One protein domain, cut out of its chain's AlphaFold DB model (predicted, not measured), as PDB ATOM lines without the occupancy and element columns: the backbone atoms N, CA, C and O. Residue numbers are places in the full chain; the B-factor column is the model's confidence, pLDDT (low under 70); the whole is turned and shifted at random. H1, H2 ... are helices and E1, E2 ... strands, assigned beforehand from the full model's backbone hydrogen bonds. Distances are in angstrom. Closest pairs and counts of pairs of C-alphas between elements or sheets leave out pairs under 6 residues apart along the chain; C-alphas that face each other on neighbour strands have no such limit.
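Overview. This is residues 189 to 303 of the 464 residues of an uncharacterized protein of Clostridium sp. AF37-5 (UniProt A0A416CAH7). Two small sheets of crossed strands stand partly face to face with few contacts between them: a strongly twisted, curled sheet of five strands, E2 to E4 with E7 and E8, and a three-strand sheet of E1, E6 and E5. H1 joins E1 to E2 at one corner, H2 packs on E1 and E6, and H3 lies beyond the small sheet, followed by residues 293 to 299, which stick out. The 115 printed residues hold eight named strands and three named helices, in the order E1 H1 E2 E3 E4 E5 E6 E7 E8 H2 H3. The sheets run E2 E3 E4 E7 E8 and E1 E6 E5, both antiparallel, and the class is mixed. The whole is compact, with a radius of gyration of the C-alphas of 14.2 A and spans of 41 by 29 by 24 A.

Along the chain. E1, residues 191 to 197, begins at C-alpha 191 (161.842, 112.587, 110.413) and is 19.3 A long. H1 is residues 198 to 201, E2 202 to 205 and E3 209 to 213. E4, residues 225 to 230, measures 16.7 A. E5 is residues 234 to 237; E6, residues 242 to 248, measures 19.5 A. E7, residues 253 to 258, measures 16.2 A. E8, residues 264 to 272, measures 15.0 A and bends by 105 degrees at residue 267. H2 is residues 274 to 280, and H3, residues 286 to 292, ends at C-alpha 292 (166.441, 108.610, 96.486).

Arrangement. In the larger sheet E2, E3 and E4 form a meander, each strand the antiparallel neighbour of the one before. N 211 and O 204 are 2.9 A apart, and N 210 and O 229 2.8 A. E4 and E7 pair through N 226 and O 256, 2.8 A; the hairpin E7 and E8 through N 255 and O 270, 2.8 A. H1 only grazes this sheet. In the small sheet, N 194 and O 245 of E1 and E6 are 2.9 A apart, and N 235 and O 244 of the hairpin E5 and E6 2.9 A. Between the sheets, the closest C-alphas of E4 and E6 are those of Ile 229 and Thr 245, 7.7 A apart. H2 is on the small sheet at a height over the sheet of 9.2 A; its closest C-alpha pair with E1 is Glu 278 and Leu 192, 7.4 A. H3 only grazes that sheet. In H3 every O i to N i+4 pair is within hydrogen-bond range, in H2 2 of 3, and H1 is too short for one.

Size, cuts and confidence. The C-alphas farthest apart, of Gly 220 and Glu 298, are 42.7 A apart. The printed part has no cut. The link from E3 to E4, 11 residues, is long; the others are tight. Mean pLDDT of the printed part is 81.6; residues 217 to 223, 266 and 298 to 301 are under 70.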
ATOM      1  N   ARG A 189     166.806 114.783 110.651       88.69
ATOM      2  CA  ARG A 189     166.736 113.940 111.852       88.69
ATOM      3  C   ARG A 189     165.386 114.027 112.557       88.69
ATOM      4  O   ARG A 189     165.067 113.111 113.314       88.69
ATOM      5  N   GLU A 190     164.608 115.085 112.325       92.00
ATOM      6  CA  GLU A 190     163.240 115.210 112.837       92.00
ATOM      7  C   GLU A 190     162.283 114.193 112.215       92.00
ATOM      8  O   GLU A 190     161.197 113.966 112.752       92.00
ATOM      9  N   TYR A 191     162.667 113.555 111.111       92.94
ATOM     10  CA  TYR A 191     161.842 112.587 110.413       92.94
ATOM     11  C   TYR A 191     162.410 111.166 110.528       92.94
ATOM     12  O   TYR A 191     163.592 110.911 110.775       92.94
ATOM     13  N   LEU A 192     161.505 110.203 110.416       92.12
ATOM     14  CA  LEU A 192     161.766 108.777 110.396       92.12
ATOM     15  C   LEU A 192     161.378 108.252 109.008       92.12
ATOM     16  O   LEU A 192     160.181 108.091 108.738       92.12
ATOM     17  N   PRO A 193     162.354 107.986 108.126       93.88
ATOM     18  CA  PRO A 193     162.080 107.374 106.838       93.88
ATOM     19  C   PRO A 193     161.734 105.894 107.030       93.88
ATOM     20  O   PRO A 193     162.495 105.133 107.635       93.88
ATOM     21  N   ILE A 194     160.591 105.477 106.493       93.12
ATOM     22  CA  ILE A 194     160.114 104.093 106.546       93.12
ATOM     23  C   ILE A 194     159.830 103.546 105.148       93.12
ATOM     24  O   ILE A 194     159.435 104.272 104.236       93.12
ATOM     25  N   SER A 195     160.010 102.235 105.016       92.06
ATOM     26  CA  SER A 195     159.704 101.446 103.829       92.06
ATOM     27  C   SER A 195     158.521 100.526 104.121       92.06
ATOM     28  O   SER A 195     158.541  99.748 105.079       92.06
ATOM     29  N   ILE A 196     157.490 100.597 103.283       90.38
ATOM     30  CA  ILE A 196     156.238  99.856 103.443       90.38
ATOM     31  C   ILE A 196     156.014  98.995 102.199       90.38
ATOM     32  O   ILE A 196     155.970  99.506 101.086       90.38
ATOM     33  N   ASN A 197     155.854  97.686 102.380       87.31
ATOM     34  CA  ASN A 197     155.524  96.781 101.281       87.31
ATOM     35  C   ASN A 197     154.015  96.838 100.985       87.31
ATOM     36  O   ASN A 197     153.194  96.586 101.869       87.31
ATOM     37  N   VAL A 198     153.662  97.171  99.742       85.38
ATOM     38  CA  VAL A 198     152.275  97.383  99.309       85.38
ATOM     39  C   VAL A 198     151.477  96.088  99.359       85.38
ATOM     40  O   VAL A 198     150.406  96.062  99.955       85.38
ATOM     41  N   GLU A 199     152.014  95.002  98.809       81.81
ATOM     42  CA  GLU A 199     151.311  93.718  98.691       81.81
ATOM     43  C   GLU A 199     150.873  93.150 100.050       81.81
ATOM     44  O   GLU A 199     149.763  92.645 100.200       81.81
ATOM     45  N   SER A 200     151.733  93.259 101.062       82.94
ATOM     46  CA  SER A 200     151.479  92.666 102.378       82.94
ATOM     47  C   SER A 200     150.732  93.583 103.346       82.94
ATOM     48  O   SER A 200     150.081  93.082 104.270       82.94
ATOM     49  N   LEU A 201     150.830  94.909 103.183       87.50
ATOM     50  CA  LEU A 201     150.342  95.868 104.180       87.50
ATOM     51  C   LEU A 201     149.228  96.786 103.683       87.50
ATOM     52  O   LEU A 201     148.556  97.379 104.529       87.50
ATOM     53  N   LEU A 202     148.998  96.927 102.374       88.19
ATOM     54  CA  LEU A 202     147.925  97.783 101.867       88.19
ATOM     55  C   LEU A 202     146.559  97.203 102.249       88.19
ATOM     56  O   LEU A 202     146.233  96.060 101.941       88.19
ATOM     57  N   LEU A 203     145.745  98.010 102.927       83.81
ATOM     58  CA  LEU A 203     144.361  97.672 103.269       83.81
ATOM     59  C   LEU A 203     143.376  98.286 102.284       83.81
ATOM     60  O   LEU A 203     142.375  97.668 101.934       83.81
ATOM     61  N   ARG A 204     143.630  99.540 101.907       82.00
ATOM     62  CA  ARG A 204     142.751 100.339 101.059       82.00
ATOM     63  C   ARG A 204     143.550 101.459 100.415       82.00
ATOM     64  O   ARG A 204     144.363 102.110 101.069       82.00
ATOM     65  N   GLU A 205     143.269 101.702  99.147       80.88
ATOM     66  CA  GLU A 205     143.723 102.891  98.441       80.88
ATOM     67  C   GLU A 205     142.584 103.913  98.405       80.88
ATOM     68  O   GLU A 205     141.468 103.598  97.991       80.88
ATOM     69  N   GLU A 206     142.852 105.126  98.867       77.06
ATOM     70  CA  GLU A 206     141.975 106.288  98.748       77.06
ATOM     71  C   GLU A 206     142.476 107.191  97.613       77.06
ATOM     72  O   GLU A 206     143.612 107.073  97.145       77.06
ATOM     73  N   LYS A 207     141.634 108.139  97.199       73.06
ATOM     74  CA  LYS A 207     141.981 109.099  96.146       73.06
ATOM     75  C   LYS A 207     143.281 109.861  96.452       73.06
ATOM     76  O   LYS A 207     144.137 109.985  95.586       73.06
ATOM     77  N   ASP A 208     143.457 110.330  97.688       76.25
ATOM     78  CA  ASP A 208     144.598 111.149  98.123       76.25
ATOM     79  C   ASP A 208     145.568 110.425  99.078       76.25
ATOM     80  O   ASP A 208     146.542 111.027  99.537       76.25
ATOM     81  N   ALA A 209     145.325 109.155  99.416       84.62
ATOM     82  CA  ALA A 209     146.103 108.448 100.434       84.62
ATOM     83  C   ALA A 209     146.092 106.922 100.289       84.62
ATOM     84  O   ALA A 209     145.231 106.333  99.650       84.62
ATOM     85  N   TYR A 210     147.033 106.277 100.968       85.81
ATOM     86  CA  TYR A 210     147.061 104.844 101.207       85.81
ATOM     87  C   TYR A 210     146.798 104.552 102.682       85.81
ATOM     88  O   TYR A 210     147.314 105.234 103.571       85.81
ATOM     89  N   LEU A 211     146.022 103.507 102.948       88.81
ATOM     90  CA  LEU A 211     145.814 102.960 104.283       88.81
ATOM     91  C   LEU A 211     146.605 101.667 104.416       88.81
ATOM     92  O   LEU A 211     146.273 100.660 103.789       88.81
ATOM     93  N   PHE A 212     147.629 101.691 105.264       88.75
ATOM     94  CA  PHE A 212     148.486 100.543 105.525       88.75
ATOM     95  C   PHE A 212     148.220  99.965 106.904       88.75
ATOM     96  O   PHE A 212     148.126 100.691 107.892       88.75
ATOM     97  N   ARG A 213     148.159  98.641 106.992       87.94
ATOM     98  CA  ARG A 213     148.215  97.926 108.262       87.94
ATOM     99  C   ARG A 213     149.574  98.152 108.910       87.94
ATOM    100  O   ARG A 213     150.604  98.022 108.257       87.94
ATOM    101  N   ILE A 214     149.576  98.398 110.215       87.50
ATOM    102  CA  ILE A 214     150.801  98.398 111.010       87.50
ATOM    103  C   ILE A 214     151.135  96.939 111.364       87.50
ATOM    104  O   ILE A 214     150.307  96.262 111.988       87.50
ATOM    105  N   PRO A 215     152.310  96.418 110.959       79.12
ATOM    106  CA  PRO A 215     152.734  95.069 111.306       79.12
ATOM    107  C   PRO A 215     152.776  94.870 112.820       79.12
ATOM    108  O   PRO A 215     153.192  95.753 113.573       79.12
ATOM    109  N   ARG A 216     152.392  93.678 113.283       71.19
ATOM    110  CA  ARG A 216     152.575  93.313 114.691       71.19
ATOM    111  C   ARG A 216     154.074  93.217 114.963       71.19
ATOM    112  O   ARG A 216     154.747  92.348 114.413       71.19
ATOM    113  N   GLY A 217     154.597  94.116 115.795       59.59
ATOM    114  CA  GLY A 217     155.995  94.067 116.216       59.59
ATOM    115  C   GLY A 217     156.324  92.754 116.939       59.59
ATOM    116  O   GLY A 217     155.439  92.083 117.473       59.59
ATOM    117  N   ARG A 218     157.620  92.419 117.038       50.00
ATOM    118  CA  ARG A 218     158.151  91.222 117.739       50.00
ATOM    119  C   ARG A 218     157.824  91.146 119.252       50.00
ATOM    120  O   ARG A 218     158.333  90.265 119.933       50.00
ATOM    121  N   LEU A 219     157.007  92.061 119.780       45.56
ATOM    122  CA  LEU A 219     156.658  92.228 121.197       45.56
ATOM    123  C   LEU A 219     155.192  91.886 121.538       45.56
ATOM    124  O   LEU A 219     154.796  92.037 122.687       45.56
ATOM    125  N   GLY A 220     154.390  91.389 120.588       48.94
ATOM    126  CA  GLY A 220     153.116  90.725 120.912       48.94
ATOM    127  C   GLY A 220     151.971  91.621 121.408       48.94
ATOM    128  O   GLY A 220     151.100  91.140 122.125       48.94
ATOM    129  N   GLU A 221     151.926  92.904 121.039       54.22
ATOM    130  CA  GLU A 221     150.794  93.772 121.401       54.22
ATOM    131  C   GLU A 221     149.587  93.614 120.452       54.22
ATOM    132  O   GLU A 221     149.725  93.529 119.230       54.22
ATOM    133  N   ASN A 222     148.382  93.623 121.035       52.94
ATOM    134  CA  ASN A 222     147.073  93.390 120.397       52.94
ATOM    135  C   ASN A 222     146.533  94.556 119.542       52.94
ATOM    136  O   ASN A 222     145.346  94.584 119.220       52.94
ATOM    137  N   LEU A 223     147.359  95.528 119.161       54.81
ATOM    138  CA  LEU A 223     146.894  96.672 118.378       54.81
ATOM    139  C   LEU A 223     146.931  96.327 116.888       54.81
ATOM    140  O   LEU A 223     147.933  96.511 116.201       54.81
ATOM    141  N   SER A 224     145.821  95.794 116.377       72.62
ATOM    142  CA  SER A 224     145.545  95.826 114.945       72.62
ATOM    143  C   SER A 224     145.174  97.262 114.585       72.62
ATOM    144  O   SER A 224     144.045  97.696 114.795       72.62
ATOM    145  N   SER A 225     146.151  98.024 114.107       85.19
ATOM    146  CA  SER A 225     145.973  99.424 113.722       85.19
ATOM    147  C   SER A 225     146.416  99.650 112.282       85.19
ATOM    148  O   SER A 225     147.198  98.875 111.727       85.19
ATOM    149  N   ALA A 226     145.910 100.716 111.677       88.56
ATOM    150  CA  ALA A 226     146.307 101.177 110.359       88.56
ATOM    151  C   ALA A 226     146.817 102.616 110.412       88.56
ATOM    152  O   ALA A 226     146.338 103.422 111.209       88.56
ATOM    153  N   ILE A 227     147.765 102.936 109.541       89.81
ATOM    154  CA  ILE A 227     148.276 104.284 109.318       89.81
ATOM    155  C   ILE A 227     147.814 104.777 107.947       89.81
ATOM    156  O   ILE A 227     147.766 104.013 106.983       89.81
ATOM    157  N   ARG A 228     147.462 106.060 107.869       91.00
ATOM    158  CA  ARG A 228     147.108 106.730 106.617       91.00
ATOM    159  C   ARG A 228     148.296 107.547 106.131       91.00
ATOM    160  O   ARG A 228     148.700 108.485 106.812       91.00
ATOM    161  N   ILE A 229     148.816 107.216 104.956       89.38
ATOM    162  CA  ILE A 229     149.925 107.918 104.304       89.38
ATOM    163  C   ILE A 229     149.366 108.665 103.101       89.38
ATOM    164  O   ILE A 229     148.760 108.047 102.231       89.38
ATOM    165  N   LYS A 230     149.529 109.990 103.043       87.94
ATOM    166  CA  LYS A 230     149.075 110.753 101.876       87.94
ATOM    167  C   LYS A 230     149.947 110.426 100.672       87.94
ATOM    168  O   LYS A 230     151.161 110.315 100.804       87.94
ATOM    169  N   LYS A 231     149.327 110.370  99.497       84.38
ATOM    170  CA  LYS A 231     150.018 110.192  98.216       84.38
ATOM    171  C   LYS A 231     151.013 111.312  97.921       84.38
ATOM    172  O   LYS A 231     152.025 111.051  97.290       84.38
ATOM    173  N   SER A 232     150.768 112.518  98.437       80.12
ATOM    174  CA  SER A 232     151.695 113.655  98.345       80.12
ATOM    175  C   SER A 232     152.904 113.554  99.282       80.12
ATOM    176  O   SER A 232     153.822 114.346  99.157       80.12
ATOM    177  N   ASP A 233     152.899 112.630 100.250       86.94
ATOM    178  CA  ASP A 233     153.954 112.479 101.264       86.94
ATOM    179  C   ASP A 233     154.799 111.203 101.047       86.94
ATOM    180  O   ASP A 233     155.536 110.779 101.947       86.94
ATOM    181  N   CYS A 234     154.672 110.531  99.897       88.69
ATOM    182  CA  CYS A 234     155.376 109.275  99.636       88.69
ATOM    183  C   CYS A 234     155.768 109.072  98.170       88.69
ATOM    184  O   CYS A 234     155.178 109.664  97.283       88.69
ATOM    185  N   ILE A 235     156.739 108.203  97.905       88.81
ATOM    186  CA  ILE A 235     157.075 107.742  96.548       88.81
ATOM    187  C   ILE A 235     156.962 106.221  96.467       88.81
ATOM    188  O   ILE A 235     157.057 105.517  97.476       88.81
ATOM    189  N   LEU A 236     156.769 105.729  95.255       86.19
ATOM    190  CA  LEU A 236     156.714 104.331  94.880       86.19
ATOM    191  C   LEU A 236     158.072 103.895  94.323       86.19
ATOM    192  O   LEU A 236     158.638 104.534  93.443       86.19
ATOM    193  N   LEU A 237     158.591 102.785  94.829       83.00
ATOM    194  CA  LEU A 237     159.782 102.106  94.329       83.00
ATOM    195  C   LEU A 237     159.432 100.658  93.977       83.00
ATOM    196  O   LEU A 237     158.340 100.180  94.295       83.00
ATOM    197  N   ASP A 238     160.376  99.963  93.341       81.31
ATOM    198  CA  ASP A 238     160.244  98.548  92.986       81.31
ATOM    199  C   ASP A 238     158.965  98.291  92.157       81.31
ATOM    200  O   ASP A 238     158.149  97.441  92.497       81.31
ATOM    201  N   GLU A 239     158.741  99.106  91.118       73.50
ATOM    202  CA  GLU A 239     157.550  99.038  90.246       73.50
ATOM    203  C   GLU A 239     156.211  99.158  91.004       73.50
ATOM    204  O   GLU A 239     155.198  98.577  90.622       73.50
ATOM    205  N   GLY A 240     156.193  99.925  92.100       74.38
ATOM    206  CA  GLY A 240     154.995 100.132  92.915       74.38
ATOM    207  C   GLY A 240     154.813  99.123  94.044       74.38
ATOM    208  O   GLY A 240     153.830  99.207  94.775       74.38
ATOM    209  N   GLN A 241     155.754  98.196  94.240       79.38
ATOM    210  CA  GLN A 241     155.697  97.229  95.340       79.38
ATOM    211  C   GLN A 241     156.082  97.838  96.693       79.38
ATOM    212  O   GLN A 241     155.673  97.323  97.740       79.38
ATOM    213  N   THR A 242     156.845  98.932  96.690       83.69
ATOM    214  CA  THR A 242     157.355  99.568  97.907       83.69
ATOM    215  C   THR A 242     156.939 101.033  97.974       83.69
ATOM    216  O   THR A 242     157.234 101.804  97.070       83.69
ATOM    217  N   VAL A 243     156.327 101.447  99.084       91.06
ATOM    218  CA  VAL A 243     156.100 102.861  99.416       91.06
ATOM    219  C   VAL A 243     157.189 103.351 100.360       91.06
ATOM    220  O   VAL A 243     157.413 102.756 101.416       91.06
ATOM    221  N   ILE A 244     157.825 104.467 100.009       92.00
ATOM    222  CA  ILE A 244     158.750 105.198 100.876       92.00
ATOM    223  C   ILE A 244     158.086 106.479 101.362       92.00
ATOM    224  O   ILE A 244     157.585 107.263 100.561       92.00
ATOM    225  N   THR A 245     158.097 106.710 102.672       94.25
ATOM    226  CA  THR A 245     157.552 107.927 103.289       94.25
ATOM    227  C   THR A 245     158.344 108.306 104.539       94.25
ATOM    228  O   THR A 245     159.096 107.492 105.076       94.25
ATOM    229  N   CYS A 246     158.175 109.540 105.008       93.00
ATOM    230  CA  CYS A 246     158.845 110.073 106.190       93.00
ATOM    231  C   CYS A 246     157.822 110.462 107.258       93.00
ATOM    232  O   CYS A 246     156.987 111.338 107.040       93.00
ATOM    233  N   LEU A 247     157.909 109.839 108.433       92.38
ATOM    234  CA  LEU A 247     157.065 110.164 109.582       92.38
ATOM    235  C   LEU A 247     157.771 111.173 110.483       92.38
ATOM    236  O   LEU A 247     158.924 110.967 110.844       92.38
ATOM    237  N   LYS A 248     157.093 112.242 110.896       91.12
ATOM    238  CA  LYS A 248     157.677 113.197 111.844       91.12
ATOM    239  C   LYS A 248     157.840 112.544 113.222       91.12
ATOM    240  O   LYS A 248     156.884 111.972 113.740       91.12
ATOM    241  N   ARG A 249     159.033 112.622 113.817       87.19
ATOM    242  CA  ARG A 249     159.342 112.023 115.128       87.19
ATOM    243  C   ARG A 249     158.655 112.748 116.275       87.19
ATOM    244  O   ARG A 249     158.205 112.107 117.221       87.19
ATOM    245  N   GLU A 250     158.566 114.069 116.176       83.19
ATOM    246  CA  GLU A 250     157.899 114.913 117.159       83.19
ATOM    247  C   GLU A 250     156.500 115.308 116.678       83.19
ATOM    248  O   GLU A 250     156.333 115.942 115.633       83.19
ATOM    249  N   GLY A 251     155.484 114.938 117.459       77.94
ATOM    250  CA  GLY A 251     154.086 115.258 117.190       77.94
ATOM    251  C   GLY A 251     153.159 114.057 117.336       77.94
ATOM    252  O   GLY A 251     153.586 112.912 117.477       77.94
ATOM    253  N   ASP A 252     151.857 114.332 117.306       81.69
ATOM    254  CA  ASP A 252     150.848 113.285 117.403       81.69
ATOM    255  C   ASP A 252     150.619 112.640 116.033       81.69
ATOM    256  O   ASP A 252     150.059 113.255 115.124       81.69
ATOM    257  N   ILE A 253     151.018 111.375 115.901       84.25
ATOM    258  CA  ILE A 253     150.675 110.544 114.747       84.25
ATOM    259  C   ILE A 253     149.363 109.829 115.055       84.25
ATOM    260  O   ILE A 253     149.204 109.220 116.112       84.25
ATOM    261  N   TRP A 254     148.419 109.888 114.122       86.06
ATOM    262  CA  TRP A 254     147.108 109.267 114.269       86.06
ATOM    263  C   TRP A 254     146.911 108.166 113.233       86.06
ATOM    264  O   TRP A 254     147.288 108.306 112.070       86.06
ATOM    265  N   GLY A 255     146.285 107.080 113.665       86.62
ATOM    266  CA  GLY A 255     145.873 105.958 112.838       86.62
ATOM    267  C   GLY A 255     144.430 105.561 113.114       86.62
ATOM    268  O   GLY A 255     143.693 106.267 113.803       86.62
ATOM    269  N   TYR A 256     144.045 104.402 112.598       87.62
ATOM    270  CA  TYR A 256     142.720 103.821 112.779       87.62
ATOM    271  C   TYR A 256     142.812 102.467 113.469       87.62
ATOM    272  O   TYR A 256     143.734 101.692 113.200       87.62
ATOM    273  N   ALA A 257     141.845 102.162 114.331       83.00
ATOM    274  CA  ALA A 257     141.673 100.810 114.846       83.00
ATOM    275  C   ALA A 257     141.182  99.865 113.734       83.00
ATOM    276  O   ALA A 257     140.411 100.255 112.853       83.00
ATOM    277  N   LEU A 258     141.628  98.612 113.784       80.31
ATOM    278  CA  LEU A 258     141.132  97.525 112.946       80.31
ATOM    279  C   LEU A 258     140.326  96.549 113.799       80.31
ATOM    280  O   LEU A 258     140.746  96.197 114.903       80.31
ATOM    281  N   ASP A 259     139.204  96.073 113.266       77.50
ATOM    282  CA  ASP A 259     138.420  95.010 113.894       77.50
ATOM    283  C   ASP A 259     139.082  93.619 113.741       77.50
ATOM    284  O   ASP A 259     140.126  93.448 113.102       77.50
ATOM    285  N   GLN A 260     138.455  92.583 114.311       72.50
ATOM    286  CA  GLN A 260     138.927  91.191 114.214       72.50
ATOM    287  C   GLN A 260     138.977  90.652 112.772       72.50
ATOM    288  O   GLN A 260     139.677  89.677 112.505       72.50
ATOM    289  N   ARG A 261     138.242  91.277 111.844       71.19
ATOM    290  CA  ARG A 261     138.206  90.961 110.410       71.19
ATOM    291  C   ARG A 261     139.125  91.877 109.590       71.19
ATOM    292  O   ARG A 261     139.116  91.785 108.369       71.19
ATOM    293  N   GLN A 262     139.940  92.704 110.250       70.38
ATOM    294  CA  GLN A 262     140.876  93.660 109.655       70.38
ATOM    295  C   GLN A 262     140.211  94.811 108.883       70.38
ATOM    296  O   GLN A 262     140.872  95.469 108.079       70.38
ATOM    297  N   ASN A 263     138.937  95.101 109.158       77.25
ATOM    298  CA  ASN A 263     138.262  96.279 108.623       77.25
ATOM    299  C   ASN A 263     138.609  97.521 109.441       77.25
ATOM    300  O   ASN A 263     138.763  97.462 110.662       77.25
ATOM    301  N   ILE A 264     138.683  98.659 108.756       78.75
ATOM    302  CA  ILE A 264     139.059  99.947 109.338       78.75
ATOM    303  C   ILE A 264     137.863 100.574 110.052       78.75
ATOM    304  O   ILE A 264     136.831 100.845 109.436       78.75
ATOM    305  N   GLN A 265     138.024 100.884 111.337       75.62
ATOM    306  CA  GLN A 265     137.053 101.665 112.096       75.62
ATOM    307  C   GLN A 265     137.359 103.161 111.970       75.62
ATOM    308  O   GLN A 265     138.031 103.757 112.807       75.62
ATOM    309  N   VAL A 266     136.843 103.792 110.911       69.62
ATOM    310  CA  VAL A 266     137.130 105.204 110.565       69.62
ATOM    311  C   VAL A 266     136.747 106.192 111.685       69.62
ATOM    312  O   VAL A 266     137.344 107.260 111.809       69.62
ATOM    313  N   LYS A 267     135.770 105.834 112.531       71.94
ATOM    314  CA  LYS A 267     135.302 106.666 113.656       71.94
ATOM    315  C   LYS A 267     136.227 106.626 114.876       71.94
ATOM    316  O   LYS A 267     136.124 107.502 115.729       71.94
ATOM    317  N   GLU A 268     137.120 105.648 114.958       75.75
ATOM    318  CA  GLU A 268     137.985 105.430 116.114       75.75
ATOM    319  C   GLU A 268     139.440 105.741 115.742       75.75
ATOM    320  O   GLU A 268     140.181 104.904 115.217       75.75
ATOM    321  N   LYS A 269     139.842 106.996 115.981       82.50
ATOM    322  CA  LYS A 269     141.230 107.429 115.802       82.50
ATOM    323  C   LYS A 269     142.078 106.952 116.972       82.50
ATOM    324  O   LYS A 269     141.765 107.230 118.128       82.50
ATOM    325  N   VAL A 270     143.187 106.298 116.659       84.25
ATOM    326  CA  VAL A 270     144.140 105.788 117.646       84.25
ATOM    327  C   VAL A 270     145.420 106.601 117.551       84.25
ATOM    328  O   VAL A 270     145.961 106.786 116.460       84.25
ATOM    329  N   LYS A 271     145.912 107.092 118.690       85.19
ATOM    330  CA  LYS A 271     147.226 107.730 118.756       85.19
ATOM    331  C   LYS A 271     148.304 106.661 118.575       85.19
ATOM    332  O   LYS A 271     148.326 105.672 119.304       85.19
ATOM    333  N   LEU A 272     149.173 106.858 117.594       85.94
ATOM    334  CA  LEU A 272     150.268 105.961 117.262       85.94
ATOM    335  C   LEU A 272     151.559 106.458 117.909       85.94
ATOM    336  O   LEU A 272     151.858 107.650 117.911       85.94
ATOM    337  N   ASP A 273     152.324 105.520 118.451       85.19
ATOM    338  CA  ASP A 273     153.627 105.782 119.052       85.19
ATOM    339  C   ASP A 273     154.719 105.606 117.992       85.19
ATOM    340  O   ASP A 273     154.870 104.519 117.425       85.19
ATOM    341  N   ILE A 274     155.493 106.664 117.739       87.19
ATOM    342  CA  ILE A 274     156.580 106.656 116.755       87.19
ATOM    343  C   ILE A 274     157.599 105.540 117.019       87.19
ATOM    344  O   ILE A 274     158.025 104.878 116.075       87.19
ATOM    345  N   ALA A 275     157.935 105.249 118.279       85.62
ATOM    346  CA  ALA A 275     158.899 104.208 118.627       85.62
ATOM    347  C   ALA A 275     158.354 102.802 118.324       85.62
ATOM    348  O   ALA A 275     159.118 101.866 118.076       85.62
ATOM    349  N   LYS A 276     157.024 102.637 118.327       84.06
ATOM    350  CA  LYS A 276     156.373 101.403 117.867       84.06
ATOM    351  C   LYS A 276     156.382 101.313 116.345       84.06
ATOM    352  O   LYS A 276     156.658 100.235 115.825       84.06
ATOM    353  N   LEU A 277     156.141 102.421 115.640       86.00
ATOM    354  CA  LEU A 277     156.188 102.470 114.174       86.00
ATOM    355  C   LEU A 277     157.601 102.192 113.638       86.00
ATOM    356  O   LEU A 277     157.743 101.409 112.703       86.00
ATOM    357  N   GLU A 278     158.636 102.734 114.287       87.19
ATOM    358  CA  GLU A 278     160.053 102.492 113.966       87.19
ATOM    359  C   GLU A 278     160.448 101.016 114.088       87.19
ATOM    360  O   GLU A 278     161.270 100.524 113.322       87.19
ATOM    361  N   LYS A 279     159.836 100.279 115.022       85.12
ATOM    362  CA  LYS A 279     160.050  98.830 115.179       85.12
ATOM    363  C   LYS A 279     159.165  97.981 114.266       85.12
ATOM    364  O   LYS A 279     159.468  96.804 114.068       85.12
ATOM    365  N   ALA A 280     158.039  98.525 113.809       85.19
ATOM    366  CA  ALA A 280     157.044  97.799 113.028       85.19
ATOM    367  C   ALA A 280     157.353  97.823 111.528       85.19
ATOM    368  O   ALA A 280     157.193  96.801 110.864       85.19
ATOM    369  N   PHE A 281     157.791  98.968 111.001       88.31
ATOM    370  CA  PHE A 281     158.139  99.124 109.590       88.31
ATOM    371  C   PHE A 281     159.634  98.923 109.348       88.31
ATOM    372  O   PHE A 281     160.460  99.124 110.237       88.31
ATOM    373  N   ALA A 282     159.986  98.524 108.125       88.38
ATOM    374  CA  ALA A 282     161.383  98.426 107.733       88.38
ATOM    375  C   ALA A 282     161.978  99.841 107.592       88.38
ATOM    376  O   ALA A 282     161.325 100.709 107.001       88.38
ATOM    377  N   PRO A 283     163.195 100.100 108.101       90.12
ATOM    378  CA  PRO A 283     163.877 101.358 107.831       90.12
ATOM    379  C   PRO A 283     164.250 101.444 106.348       90.12
ATOM    380  O   PRO A 283     164.444 100.427 105.678       90.12
ATOM    381  N   VAL A 284     164.391 102.662 105.830       88.50
ATOM    382  CA  VAL A 284     164.999 102.859 104.510       88.50
ATOM    383  C   VAL A 284     166.499 102.608 104.635       88.50
ATOM    384  O   VAL A 284     167.167 103.231 105.451       88.50
ATOM    385  N   GLU A 285     167.042 101.669 103.866       88.06
ATOM    386  CA  GLU A 285     168.472 101.351 103.907       88.06
ATOM    387  C   GLU A 285     169.327 102.506 103.364       88.06
ATOM    388  O   GLU A 285     168.904 103.235 102.468       88.06
ATOM    389  N   ASN A 286     170.563 102.647 103.855       85.62
ATOM    390  CA  ASN A 286     171.471 103.733 103.451       85.62
ATOM    391  C   ASN A 286     171.693 103.809 101.930       85.62
ATOM    392  O   ASN A 286     171.780 104.903 101.373       85.62
ATOM    393  N   ASP A 287     171.773 102.667 101.247       86.38
ATOM    394  CA  ASP A 287     171.948 102.638  99.791       86.38
ATOM    395  C   ASP A 287     170.677 103.087  99.056       86.38
ATOM    396  O   ASP A 287     170.764 103.807  98.059       86.38
ATOM    397  N   ARG A 288     169.494 102.771  99.600       85.75
ATOM    398  CA  ARG A 288     168.208 103.292  99.112       85.75
ATOM    399  C   ARG A 288     168.077 104.795  99.358       85.75
ATOM    400  O   ARG A 288     167.618 105.495  98.463       85.75
ATOM    401  N   MET A 289     168.535 105.318 100.498       86.12
ATOM    402  CA  MET A 289     168.552 106.771 100.743       86.12
ATOM    403  C   MET A 289     169.404 107.502  99.697       86.12
ATOM    404  O   MET A 289     168.919 108.429  99.056       86.12
ATOM    405  N   LYS A 290     170.632 107.026  99.438       85.38
ATOM    406  CA  LYS A 290     171.518 107.589  98.398       85.38
ATOM    407  C   LYS A 290     170.925 107.501  96.993       85.38
ATOM    408  O   LYS A 290     171.240 108.330  96.140       85.38
ATOM    409  N   MET A 291     170.133 106.464  96.720       87.75
ATOM    410  CA  MET A 291     169.398 106.347  95.463       87.75
ATOM    411  C   MET A 291     168.315 107.425  95.375       87.75
ATOM    412  O   MET A 291     168.250 108.114  94.362       87.75
ATOM    413  N   ILE A 292     167.521 107.613  96.437       86.06
ATOM    414  CA  ILE A 292     166.441 108.610  96.486       86.06
ATOM    415  C   ILE A 292     166.982 110.034  96.341       86.06
ATOM    416  O   ILE A 292     166.411 110.817  95.590       86.06
ATOM    417  N   GLU A 293     168.121 110.350  96.960       84.50
ATOM    418  CA  GLU A 293     168.815 111.641  96.796       84.50
ATOM    419  C   GLU A 293     169.183 111.961  95.339       84.50
ATOM    420  O   GLU A 293     169.337 113.124  94.976       84.50
ATOM    421  N   LYS A 294     169.351 110.936  94.498       86.44
ATOM    422  CA  LYS A 294     169.721 111.079  93.083       86.44
ATOM    423  C   LYS A 294     168.540 110.904  92.134       86.44
ATOM    424  O   LYS A 294     168.738 110.994  90.919       86.44
ATOM    425  N   LEU A 295     167.347 110.607  92.652       84.75
ATOM    426  CA  LEU A 295     166.155 110.473  91.826       84.75
ATOM    427  C   LEU A 295     165.831 111.801  91.155       84.75
ATOM    428  O   LEU A 295     166.054 112.880  91.702       84.75
ATOM    429  N   LYS A 296     165.281 111.681  89.950       80.38
ATOM    430  CA  LYS A 296     164.769 112.801  89.179       80.38
ATOM    431  C   LYS A 296     163.245 112.720  89.094       80.38
ATOM    432  O   LYS A 296     162.707 111.617  89.003       80.38
ATOM    433  N   PRO A 297     162.552 113.862  89.056       70.56
ATOM    434  CA  PRO A 297     161.092 113.905  88.974       70.56
ATOM    435  C   PRO A 297     160.551 113.424  87.616       70.56
ATOM    436  O   PRO A 297     159.383 113.075  87.502       70.56
ATOM    437  N   GLU A 298     161.416 113.317  86.603       67.38
ATOM    438  CA  GLU A 298     161.103 112.788  85.267       67.38
ATOM    439  C   GLU A 298     160.614 111.322  85.286       67.38
ATOM    440  O   GLU A 298     159.936 110.873  84.360       67.38
ATOM    441  N   TYR A 299     160.923 110.553  86.338       68.88
ATOM    442  CA  TYR A 299     160.497 109.157  86.470       68.88
ATOM    443  C   TYR A 299     159.052 109.046  86.978       68.88
ATOM    444  O   TYR A 299     158.832 108.593  88.092       68.88
ATOM    445  N   ALA A 300     158.057 109.399  86.159       60.66
ATOM    446  CA  ALA A 300     156.636 109.432  86.553       60.66
ATOM    447  C   ALA A 300     156.128 108.176  87.305       60.66
ATOM    448  O   ALA A 300     155.270 108.280  88.174       60.66
ATOM    449  N   ALA A 301     156.690 106.994  87.026       68.12
ATOM    450  CA  ALA A 301     156.334 105.734  87.685       68.12
ATOM    451  C   ALA A 301     156.637 105.685  89.200       68.12
ATOM    452  O   ALA A 301     156.118 104.805  89.885       68.12
ATOM    453  N   ILE A 302     157.461 106.599  89.730       77.62
ATOM    454  CA  ILE A 302     157.755 106.672  91.170       77.62
ATOM    455  C   ILE A 302     156.701 107.460  91.952       77.62
ATOM    456  O   ILE A 302     156.760 107.495  93.178       77.62
ATOM    457  N   PHE A 303     155.749 108.114  91.288       78.69
ATOM    458  CA  PHE A 303     154.741 108.926  91.963       78.69
ATOM    459  C   PHE A 303     153.399 108.186  92.038       78.69
ATOM    460  O   PHE A 303     152.943 107.613  91.046       78.69
TER     461      PHE A 303